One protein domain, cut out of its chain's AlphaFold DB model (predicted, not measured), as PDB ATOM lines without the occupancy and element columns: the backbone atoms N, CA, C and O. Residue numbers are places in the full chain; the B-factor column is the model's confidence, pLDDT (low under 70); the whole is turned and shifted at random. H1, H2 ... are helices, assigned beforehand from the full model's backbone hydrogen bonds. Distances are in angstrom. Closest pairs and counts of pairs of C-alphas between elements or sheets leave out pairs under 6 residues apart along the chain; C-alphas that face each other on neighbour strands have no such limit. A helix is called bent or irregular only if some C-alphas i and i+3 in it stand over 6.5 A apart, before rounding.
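What this domain is: This is residues 109 to 167 of the 167 residues of the protein "Molybdopterin-dependent oxidoreductase" of Boseongicola sp. SB0670_bin_30 (UniProt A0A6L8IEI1). What is the shape? With little regular structure, two short helices sit at opposite ends of a loose frame; residues 109 to 125 run beside H1 and turn back into it, and a long link leads to H2. What is the make-up? The printed part has 59 residues with two named helices, H1 then H2, and no named strand; the class is all helix, with 22 residues in named elements. It is loose, with a radius of gyration of the C-alphas of 14.2 A and spans of 39 by 27 by 19 A.

Where its parts are: Where is H1? Residues 126 to 136, 15.6 A long, begin at C-alpha 126 (-21.048, -12.306, 1.846). Where is H2? Residues 150 to 160, 15.9 A long, end at C-alpha 160 (2.105, 11.395, 0.084).

How they stand to each other: Do the helices meet? H1 and H2 are apart. How are their backbones? Every O i to N i+4 pair is within hydrogen-bond range in H1, and 5 of 7 in H2, which is irregular: C-alphas 154 and 157 are 7.0 A apart.

The domain as a whole: How large is it? The C-alphas farthest apart, of Phe 137 and Ile 159, are 39.7 A apart. Any cut or low confidence? The printed part has no cut; residues 164 to 167 are under 70.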
ATOM      1  N   ALA A 109     -13.985 -16.095 -17.300       98.19
ATOM      2  CA  ALA A 109     -15.342 -15.677 -17.654       98.19
ATOM      3  C   ALA A 109     -16.283 -15.544 -16.439       98.19
ATOM      4  O   ALA A 109     -17.438 -15.147 -16.592       98.19
ATOM      5  N   ILE A 110     -15.815 -15.870 -15.228       98.44
ATOM      6  CA  ILE A 110     -16.605 -15.789 -13.996       98.44
ATOM      7  C   ILE A 110     -16.257 -14.483 -13.284       98.44
ATOM      8  O   ILE A 110     -15.164 -14.337 -12.744       98.44
ATOM      9  N   PHE A 111     -17.187 -13.530 -13.253       97.75
ATOM     10  CA  PHE A 111     -16.991 -12.261 -12.552       97.75
ATOM     11  C   PHE A 111     -17.517 -12.322 -11.112       97.75
ATOM     12  O   PHE A 111     -18.699 -12.582 -10.890       97.75
ATOM     13  N   ALA A 112     -16.659 -12.020 -10.133       96.50
ATOM     14  CA  ALA A 112     -17.016 -11.984  -8.709       96.50
ATOM     15  C   ALA A 112     -16.580 -10.692  -8.001       96.50
ATOM     16  O   ALA A 112     -16.248 -10.693  -6.809       96.50
ATOM     17  N   GLY A 113     -16.592  -9.566  -8.725       93.50
ATOM     18  CA  GLY A 113     -16.408  -8.246  -8.116       93.50
ATOM     19  C   GLY A 113     -17.412  -8.011  -6.985       93.50
ATOM     20  O   GLY A 113     -17.004  -7.727  -5.858       93.50
ATOM     21  N   SER A 114     -18.703  -8.253  -7.271       93.06
ATOM     22  CA  SER A 114     -19.817  -8.297  -6.304       93.06
ATOM     23  C   SER A 114     -19.800  -7.131  -5.299       93.06
ATOM     24  O   SER A 114     -19.956  -7.323  -4.094       93.06
ATOM     25  N   TYR A 115     -19.534  -5.911  -5.779       93.25
ATOM     26  CA  TYR A 115     -19.422  -4.727  -4.926       93.25
ATOM     27  C   TYR A 115     -20.743  -4.431  -4.201       93.25
ATOM     28  O   TYR A 115     -21.807  -4.429  -4.815       93.25
ATOM     29  N   GLY A 116     -20.671  -4.153  -2.901       92.44
ATOM     30  CA  GLY A 116     -21.829  -3.828  -2.077       92.44
ATOM     31  C   GLY A 116     -21.463  -3.734  -0.598       92.44
ATOM     32  O   GLY A 116     -20.419  -4.227  -0.180       92.44
ATOM     33  N   TRP A 117     -22.334  -3.105   0.192       92.31
ATOM     34  CA  TRP A 117     -22.101  -2.860   1.624       92.31
ATOM     35  C   TRP A 117     -22.249  -4.108   2.504       92.31
ATOM     36  O   TRP A 117     -21.704  -4.140   3.607       92.31
ATOM     37  N   SER A 118     -22.975  -5.125   2.017       92.38
ATOM     38  CA  SER A 118     -23.333  -6.332   2.775       92.38
ATOM     39  C   SER A 118     -23.865  -5.996   4.186       92.38
ATOM     40  O   SER A 118     -24.325  -4.883   4.443       92.38
ATOM     41  N   SER A 119     -23.814  -6.965   5.096       91.56
ATOM     42  CA  SER A 119     -24.024  -6.752   6.530       91.56
ATOM     43  C   SER A 119     -22.687  -6.820   7.268       91.56
ATOM     44  O   SER A 119     -21.752  -7.488   6.820       91.56
ATOM     45  N   ALA A 120     -22.600  -6.155   8.422       89.69
ATOM     46  CA  ALA A 120     -21.437  -6.254   9.296       89.69
ATOM     47  C   ALA A 120     -21.275  -7.685   9.844       89.69
ATOM     48  O   ALA A 120     -22.246  -8.328  10.239       89.69
ATOM     49  N   GLY A 121     -20.036  -8.181   9.887       91.44
ATOM     50  CA  GLY A 121     -19.708  -9.487  10.458       91.44
ATOM     51  C   GLY A 121     -18.477 -10.108   9.809       91.44
ATOM     52  O   GLY A 121     -18.330 -10.092   8.592       91.44
ATOM     53  N   ARG A 122     -17.569 -10.678  10.611       89.62
ATOM     54  CA  ARG A 122     -16.293 -11.198  10.087       89.62
ATOM     55  C   ARG A 122     -16.454 -12.497   9.300       89.62
ATOM     56  O   ARG A 122     -15.799 -12.667   8.274       89.62
ATOM     57  N   PHE A 123     -17.298 -13.403   9.796       93.06
ATOM     58  CA  PHE A 123     -17.509 -14.720   9.194       93.06
ATOM     59  C   PHE A 123     -18.559 -14.675   8.079       93.06
ATOM     60  O   PHE A 123     -18.275 -15.069   6.954       93.06
ATOM     61  N   HIS A 124     -19.745 -14.120   8.344       94.75
ATOM     62  CA  HIS A 124     -20.840 -14.038   7.366       94.75
ATOM     63  C   HIS A 124     -20.698 -12.883   6.355       94.75
ATOM     64  O   HIS A 124     -21.682 -12.455   5.758       94.75
ATOM     65  N   HIS A 125     -19.478 -12.387   6.123       94.44
ATOM     66  CA  HIS A 125     -19.219 -11.380   5.096       94.44
ATOM     67  C   HIS A 125     -19.439 -11.980   3.697       94.44
ATOM     68  O   HIS A 125     -18.604 -12.743   3.200       94.44
ATOM     69  N   ALA A 126     -20.563 -11.637   3.057       94.19
ATOM     70  CA  ALA A 126     -21.048 -12.306   1.846       94.19
ATOM     71  C   ALA A 126     -20.022 -12.303   0.701       94.19
ATOM     72  O   ALA A 126     -19.769 -13.334   0.080       94.19
ATOM     73  N   GLN A 127     -19.370 -11.162   0.468       94.62
ATOM     74  CA  GLN A 127     -18.388 -11.018  -0.605       94.62
ATOM     75  C   GLN A 127     -17.148 -11.897  -0.362       94.62
ATOM     76  O   GLN A 127     -16.632 -12.511  -1.294       94.62
ATOM     77  N   SER A 128     -16.698 -12.029   0.892       93.75
ATOM     78  CA  SER A 128     -15.590 -12.933   1.234       93.75
ATOM     79  C   SER A 128     -15.971 -14.398   1.056       93.75
ATOM     80  O   SER A 128     -15.150 -15.173   0.573       93.75
ATOM     81  N   GLN A 129     -17.200 -14.781   1.414       96.38
ATOM     82  CA  GLN A 129     -17.675 -16.157   1.251       96.38
ATOM     83  C   GLN A 129     -17.809 -16.543  -0.226       96.38
ATOM     84  O   GLN A 129     -17.319 -17.599  -0.622       96.38
ATOM     85  N   LEU A 130     -18.361 -15.655  -1.062       96.56
ATOM     86  CA  LEU A 130     -18.419 -15.848  -2.514       96.56
ATOM     87  C   LEU A 130     -17.018 -16.037  -3.112       96.56
ATOM     88  O   LEU A 130     -16.774 -16.988  -3.850       96.56
ATOM     89  N   ARG A 131     -16.079 -15.148  -2.768       96.25
ATOM     90  CA  ARG A 131     -14.703 -15.206  -3.283       96.25
ATOM     91  C   ARG A 131     -13.959 -16.445  -2.791       96.25
ATOM     92  O   ARG A 131     -13.243 -17.062  -3.569       96.25
ATOM     93  N   ARG A 132     -14.152 -16.847  -1.530       97.12
ATOM     94  CA  ARG A 132     -13.611 -18.105  -0.996       97.12
ATOM     95  C   ARG A 132     -14.132 -19.300  -1.794       97.12
ATOM     96  O   ARG A 132     -13.328 -20.115  -2.230       97.12
ATOM     97  N   PHE A 133     -15.447 -19.382  -2.003       97.88
ATOM     98  CA  PHE A 133     -16.068 -20.446  -2.789       97.88
ATOM     99  C   PHE A 133     -15.488 -20.513  -4.210       97.88
ATOM    100  O   PHE A 133     -15.029 -21.570  -4.636       97.88
ATOM    101  N   LEU A 134     -15.425 -19.381  -4.915       98.19
ATOM    102  CA  LEU A 134     -14.924 -19.349  -6.290       98.19
ATOM    103  C   LEU A 134     -13.413 -19.595  -6.391       98.19
ATOM    104  O   LEU A 134     -12.966 -20.207  -7.356       98.19
ATOM    105  N   ASN A 135     -12.618 -19.210  -5.388       97.94
ATOM    106  CA  ASN A 135     -11.207 -19.601  -5.321       97.94
ATOM    107  C   ASN A 135     -11.048 -21.123  -5.206       97.94
ATOM    108  O   ASN A 135     -10.239 -21.697  -5.931       97.94
ATOM    109  N   CYS A 136     -11.864 -21.796  -4.384       97.94
ATOM    110  CA  CYS A 136     -11.897 -23.265  -4.339       97.94
ATOM    111  C   CYS A 136     -12.375 -23.887  -5.663       97.94
ATOM    112  O   CYS A 136     -12.014 -25.017  -5.981       97.94
ATOM    113  N   PHE A 137     -13.171 -23.156  -6.446       97.75
ATOM    114  CA  PHE A 137     -13.650 -23.582  -7.762       97.75
ATOM    115  C   PHE A 137     -12.633 -23.352  -8.904       97.75
ATOM    116  O   PHE A 137     -12.845 -23.823 -10.024       97.75
ATOM    117  N   GLY A 138     -11.504 -22.689  -8.626       97.12
ATOM    118  CA  GLY A 138     -10.417 -22.449  -9.581       97.12
ATOM    119  C   GLY A 138     -10.185 -20.980  -9.955       97.12
ATOM    120  O   GLY A 138      -9.421 -20.711 -10.882       97.12
ATOM    121  N   GLY A 139     -10.819 -20.039  -9.254       97.69
ATOM    122  CA  GLY A 139     -10.607 -18.598  -9.408       97.69
ATOM    123  C   GLY A 139     -11.739 -17.876 -10.141       97.69
ATOM    124  O   GLY A 139     -12.743 -18.470 -10.526       97.69
ATOM    125  N   PHE A 140     -11.583 -16.559 -10.287       98.12
ATOM    126  CA  PHE A 140     -12.568 -15.651 -10.882       98.12
ATOM    127  C   PHE A 140     -11.909 -14.313 -11.264       98.12
ATOM    128  O   PHE A 140     -10.811 -13.992 -10.802       98.12
ATOM    129  N   VAL A 141     -12.609 -13.488 -12.043       98.12
ATOM    130  CA  VAL A 141     -12.271 -12.075 -12.273       98.12
ATOM    131  C   VAL A 141     -12.853 -11.215 -11.154       98.12
ATOM    132  O   VAL A 141     -14.070 -11.126 -10.978       98.12
ATOM    133  N   GLY A 142     -11.974 -10.599 -10.364       95.12
ATOM    134  CA  GLY A 142     -12.350  -9.663  -9.305       95.12
ATOM    135  C   GLY A 142     -12.515  -8.224  -9.798       95.12
ATOM    136  O   GLY A 142     -12.241  -7.901 -10.950       95.12
ATOM    137  N   SER A 143     -12.923  -7.341  -8.890       92.31
ATOM    138  CA  SER A 143     -12.872  -5.887  -9.070       92.31
ATOM    139  C   SER A 143     -11.922  -5.272  -8.045       92.31
ATOM    140  O   SER A 143     -11.677  -5.858  -6.987       92.31
ATOM    141  N   ARG A 144     -11.396  -4.088  -8.352       88.69
ATOM    142  CA  ARG A 144     -10.591  -3.284  -7.427       88.69
ATOM    143  C   ARG A 144     -11.336  -2.008  -7.064       88.69
ATOM    144  O   ARG A 144     -12.257  -1.615  -7.776       88.69
ATOM    145  N   ASP A 145     -10.897  -1.397  -5.970       89.06
ATOM    146  CA  ASP A 145     -11.364  -0.096  -5.498       89.06
ATOM    147  C   ASP A 145     -12.838  -0.053  -5.068       89.06
ATOM    148  O   ASP A 145     -13.496  -1.083  -4.879       89.06
ATOM    149  N   THR A 146     -13.324   1.161  -4.798       89.25
ATOM    150  CA  THR A 146     -14.651   1.429  -4.248       89.25
ATOM    151  C   THR A 146     -15.326   2.573  -4.991       89.25
ATOM    152  O   THR A 146     -14.673   3.492  -5.479       89.25
ATOM    153  N   TYR A 147     -16.657   2.575  -5.016       92.38
ATOM    154  CA  TYR A 147     -17.413   3.711  -5.557       92.38
ATOM    155  C   TYR A 147     -17.290   4.978  -4.700       92.38
ATOM    156  O   TYR A 147     -17.617   6.063  -5.165       92.38
ATOM    157  N   SER A 148     -16.846   4.853  -3.448       90.69
ATOM    158  CA  SER A 148     -16.840   5.957  -2.489       90.69
ATOM    159  C   SER A 148     -15.575   6.813  -2.562       90.69
ATOM    160  O   SER A 148     -15.654   8.015  -2.330       90.69
ATOM    161  N   HIS A 149     -14.411   6.222  -2.851       89.62
ATOM    162  CA  HIS A 149     -13.127   6.934  -2.743       89.62
ATOM    163  C   HIS A 149     -12.011   6.386  -3.657       89.62
ATOM    164  O   HIS A 149     -10.835   6.632  -3.401       89.62
ATOM    165  N   ALA A 150     -12.344   5.707  -4.765       91.31
ATOM    166  CA  ALA A 150     -11.343   5.195  -5.719       91.31
ATOM    167  C   ALA A 150     -10.354   6.261  -6.222       91.31
ATOM    168  O   ALA A 150      -9.162   5.991  -6.336       91.31
ATOM    169  N   ALA A 151     -10.822   7.482  -6.502       91.69
ATOM    170  CA  ALA A 151      -9.941   8.555  -6.964       91.69
ATOM    171  C   ALA A 151      -8.849   8.885  -5.929       91.69
ATOM    172  O   ALA A 151      -7.689   9.058  -6.293       91.69
ATOM    173  N   ALA A 152      -9.201   8.909  -4.639       88.50
ATOM    174  CA  ALA A 152      -8.245   9.152  -3.564       88.50
ATOM    175  C   ALA A 152      -7.239   7.997  -3.427       88.50
ATOM    176  O   ALA A 152      -6.043   8.252  -3.332       88.50
ATOM    177  N   GLU A 153      -7.699   6.741  -3.500       85.94
ATOM    178  CA  GLU A 153      -6.834   5.545  -3.483       85.94
ATOM    179  C   GLU A 153      -5.752   5.591  -4.572       85.94
ATOM    180  O   GLU A 153      -4.600   5.230  -4.332       85.94
ATOM    181  N   VAL A 154      -6.112   6.068  -5.768       89.06
ATOM    182  CA  VAL A 154      -5.182   6.195  -6.898       89.06
ATOM    183  C   VAL A 154      -4.223   7.375  -6.719       89.06
ATOM    184  O   VAL A 154      -3.053   7.260  -7.076       89.06
ATOM    185  N   LEU A 155      -4.690   8.501  -6.172       90.50
ATOM    186  CA  LEU A 155      -3.886   9.718  -6.024       90.50
ATOM    187  C   LEU A 155      -2.948   9.697  -4.810       90.50
ATOM    188  O   LEU A 155      -1.891  10.328  -4.858       90.50
ATOM    189  N   PHE A 156      -3.291   8.981  -3.736       90.50
ATOM    190  CA  PHE A 156      -2.533   9.001  -2.479       90.50
ATOM    191  C   PHE A 156      -1.023   8.753  -2.626       90.50
ATOM    192  O   PHE A 156      -0.263   9.525  -2.037       90.50
ATOM    193  N   PRO A 157      -0.554   7.768  -3.421       89.69
ATOM    194  CA  PRO A 157       0.878   7.546  -3.612       89.69
ATOM    195  C   PRO A 157       1.619   8.749  -4.205       89.69
ATOM    196  O   PRO A 157       2.775   8.973  -3.862       89.69
ATOM    197  N   TYR A 158       0.959   9.539  -5.054       90.44
ATOM    198  CA  TYR A 158       1.551  10.715  -5.696       90.44
ATOM    199  C   TYR A 158       1.567  11.940  -4.780       90.44
ATOM    200  O   TYR A 158       2.458  12.774  -4.890       90.44
ATOM    201  N   ILE A 159       0.592  12.044  -3.874       91.75
ATOM    202  CA  ILE A 159       0.493  13.158  -2.921       91.75
ATOM    203  C   ILE A 159       1.420  12.930  -1.723       91.75
ATOM    204  O   ILE A 159       2.114  13.845  -1.292       91.75
ATOM    205  N   LEU A 160       1.418  11.715  -1.170       89.62
ATOM    206  CA  LEU A 160       2.105  11.395   0.084       89.62
ATOM    207  C   LEU A 160       3.469  10.723  -0.118       89.62
ATOM    208  O   LEU A 160       4.185  10.505   0.855       89.62
ATOM    209  N   GLY A 161       3.816  10.331  -1.349       88.81
ATOM    210  CA  GLY A 161       5.033   9.566  -1.639       88.81
ATOM    211  C   GLY A 161       5.024   8.135  -1.081       88.81
ATOM    212  O   GLY A 161       6.061   7.477  -1.067       88.81
ATOM    213  N   MET A 162       3.876   7.641  -0.600       79.38
ATOM    214  CA  MET A 162       3.723   6.318   0.014       79.38
ATOM    215  C   MET A 162       2.399   5.663  -0.390       79.38
ATOM    216  O   MET A 162       1.358   6.316  -0.461       79.38
ATOM    217  N   SER A 163       2.428   4.350  -0.617       71.25
ATOM    218  CA  SER A 163       1.237   3.557  -0.939       71.25
ATOM    219  C   SER A 163       0.486   3.122   0.324       71.25
ATOM    220  O   SER A 163       1.096   2.605   1.258       71.25
ATOM    221  N   GLN A 164      -0.847   3.236   0.315       67.00
ATOM    222  CA  GLN A 164      -1.726   2.578   1.299       67.00
ATOM    223  C   GLN A 164      -1.861   1.064   1.049       67.00
ATOM    224  O   GLN A 164      -2.235   0.301   1.936       67.00
ATOM    225  N   ARG A 165      -1.521   0.601  -0.158       65.31
ATOM    226  CA  ARG A 165      -1.516  -0.816  -0.522       65.31
ATOM    227  C   ARG A 165      -0.150  -1.403  -0.185       65.31
ATOM    228  O   ARG A 165       0.807  -1.185  -0.930       65.31
ATOM    229  N   ARG A 166      -0.053  -2.133   0.925       54.16
ATOM    230  CA  ARG A 166       1.053  -3.073   1.144       54.16
ATOM    231  C   ARG A 166       0.692  -4.361   0.384       54.16
ATOM    232  O   ARG A 166      -0.403  -4.877   0.599       54.16
ATOM    233  N   LEU A 167       1.545  -4.758  -0.568       43.59
ATOM    234  CA  LEU A 167       1.390  -5.963  -1.400       43.59
ATOM    235  C   LEU A 167       1.403  -7.236  -0.551       43.59
ATOM    236  O   LEU A 167       2.205  -7.275   0.411       43.59
TER     237      LEU A 167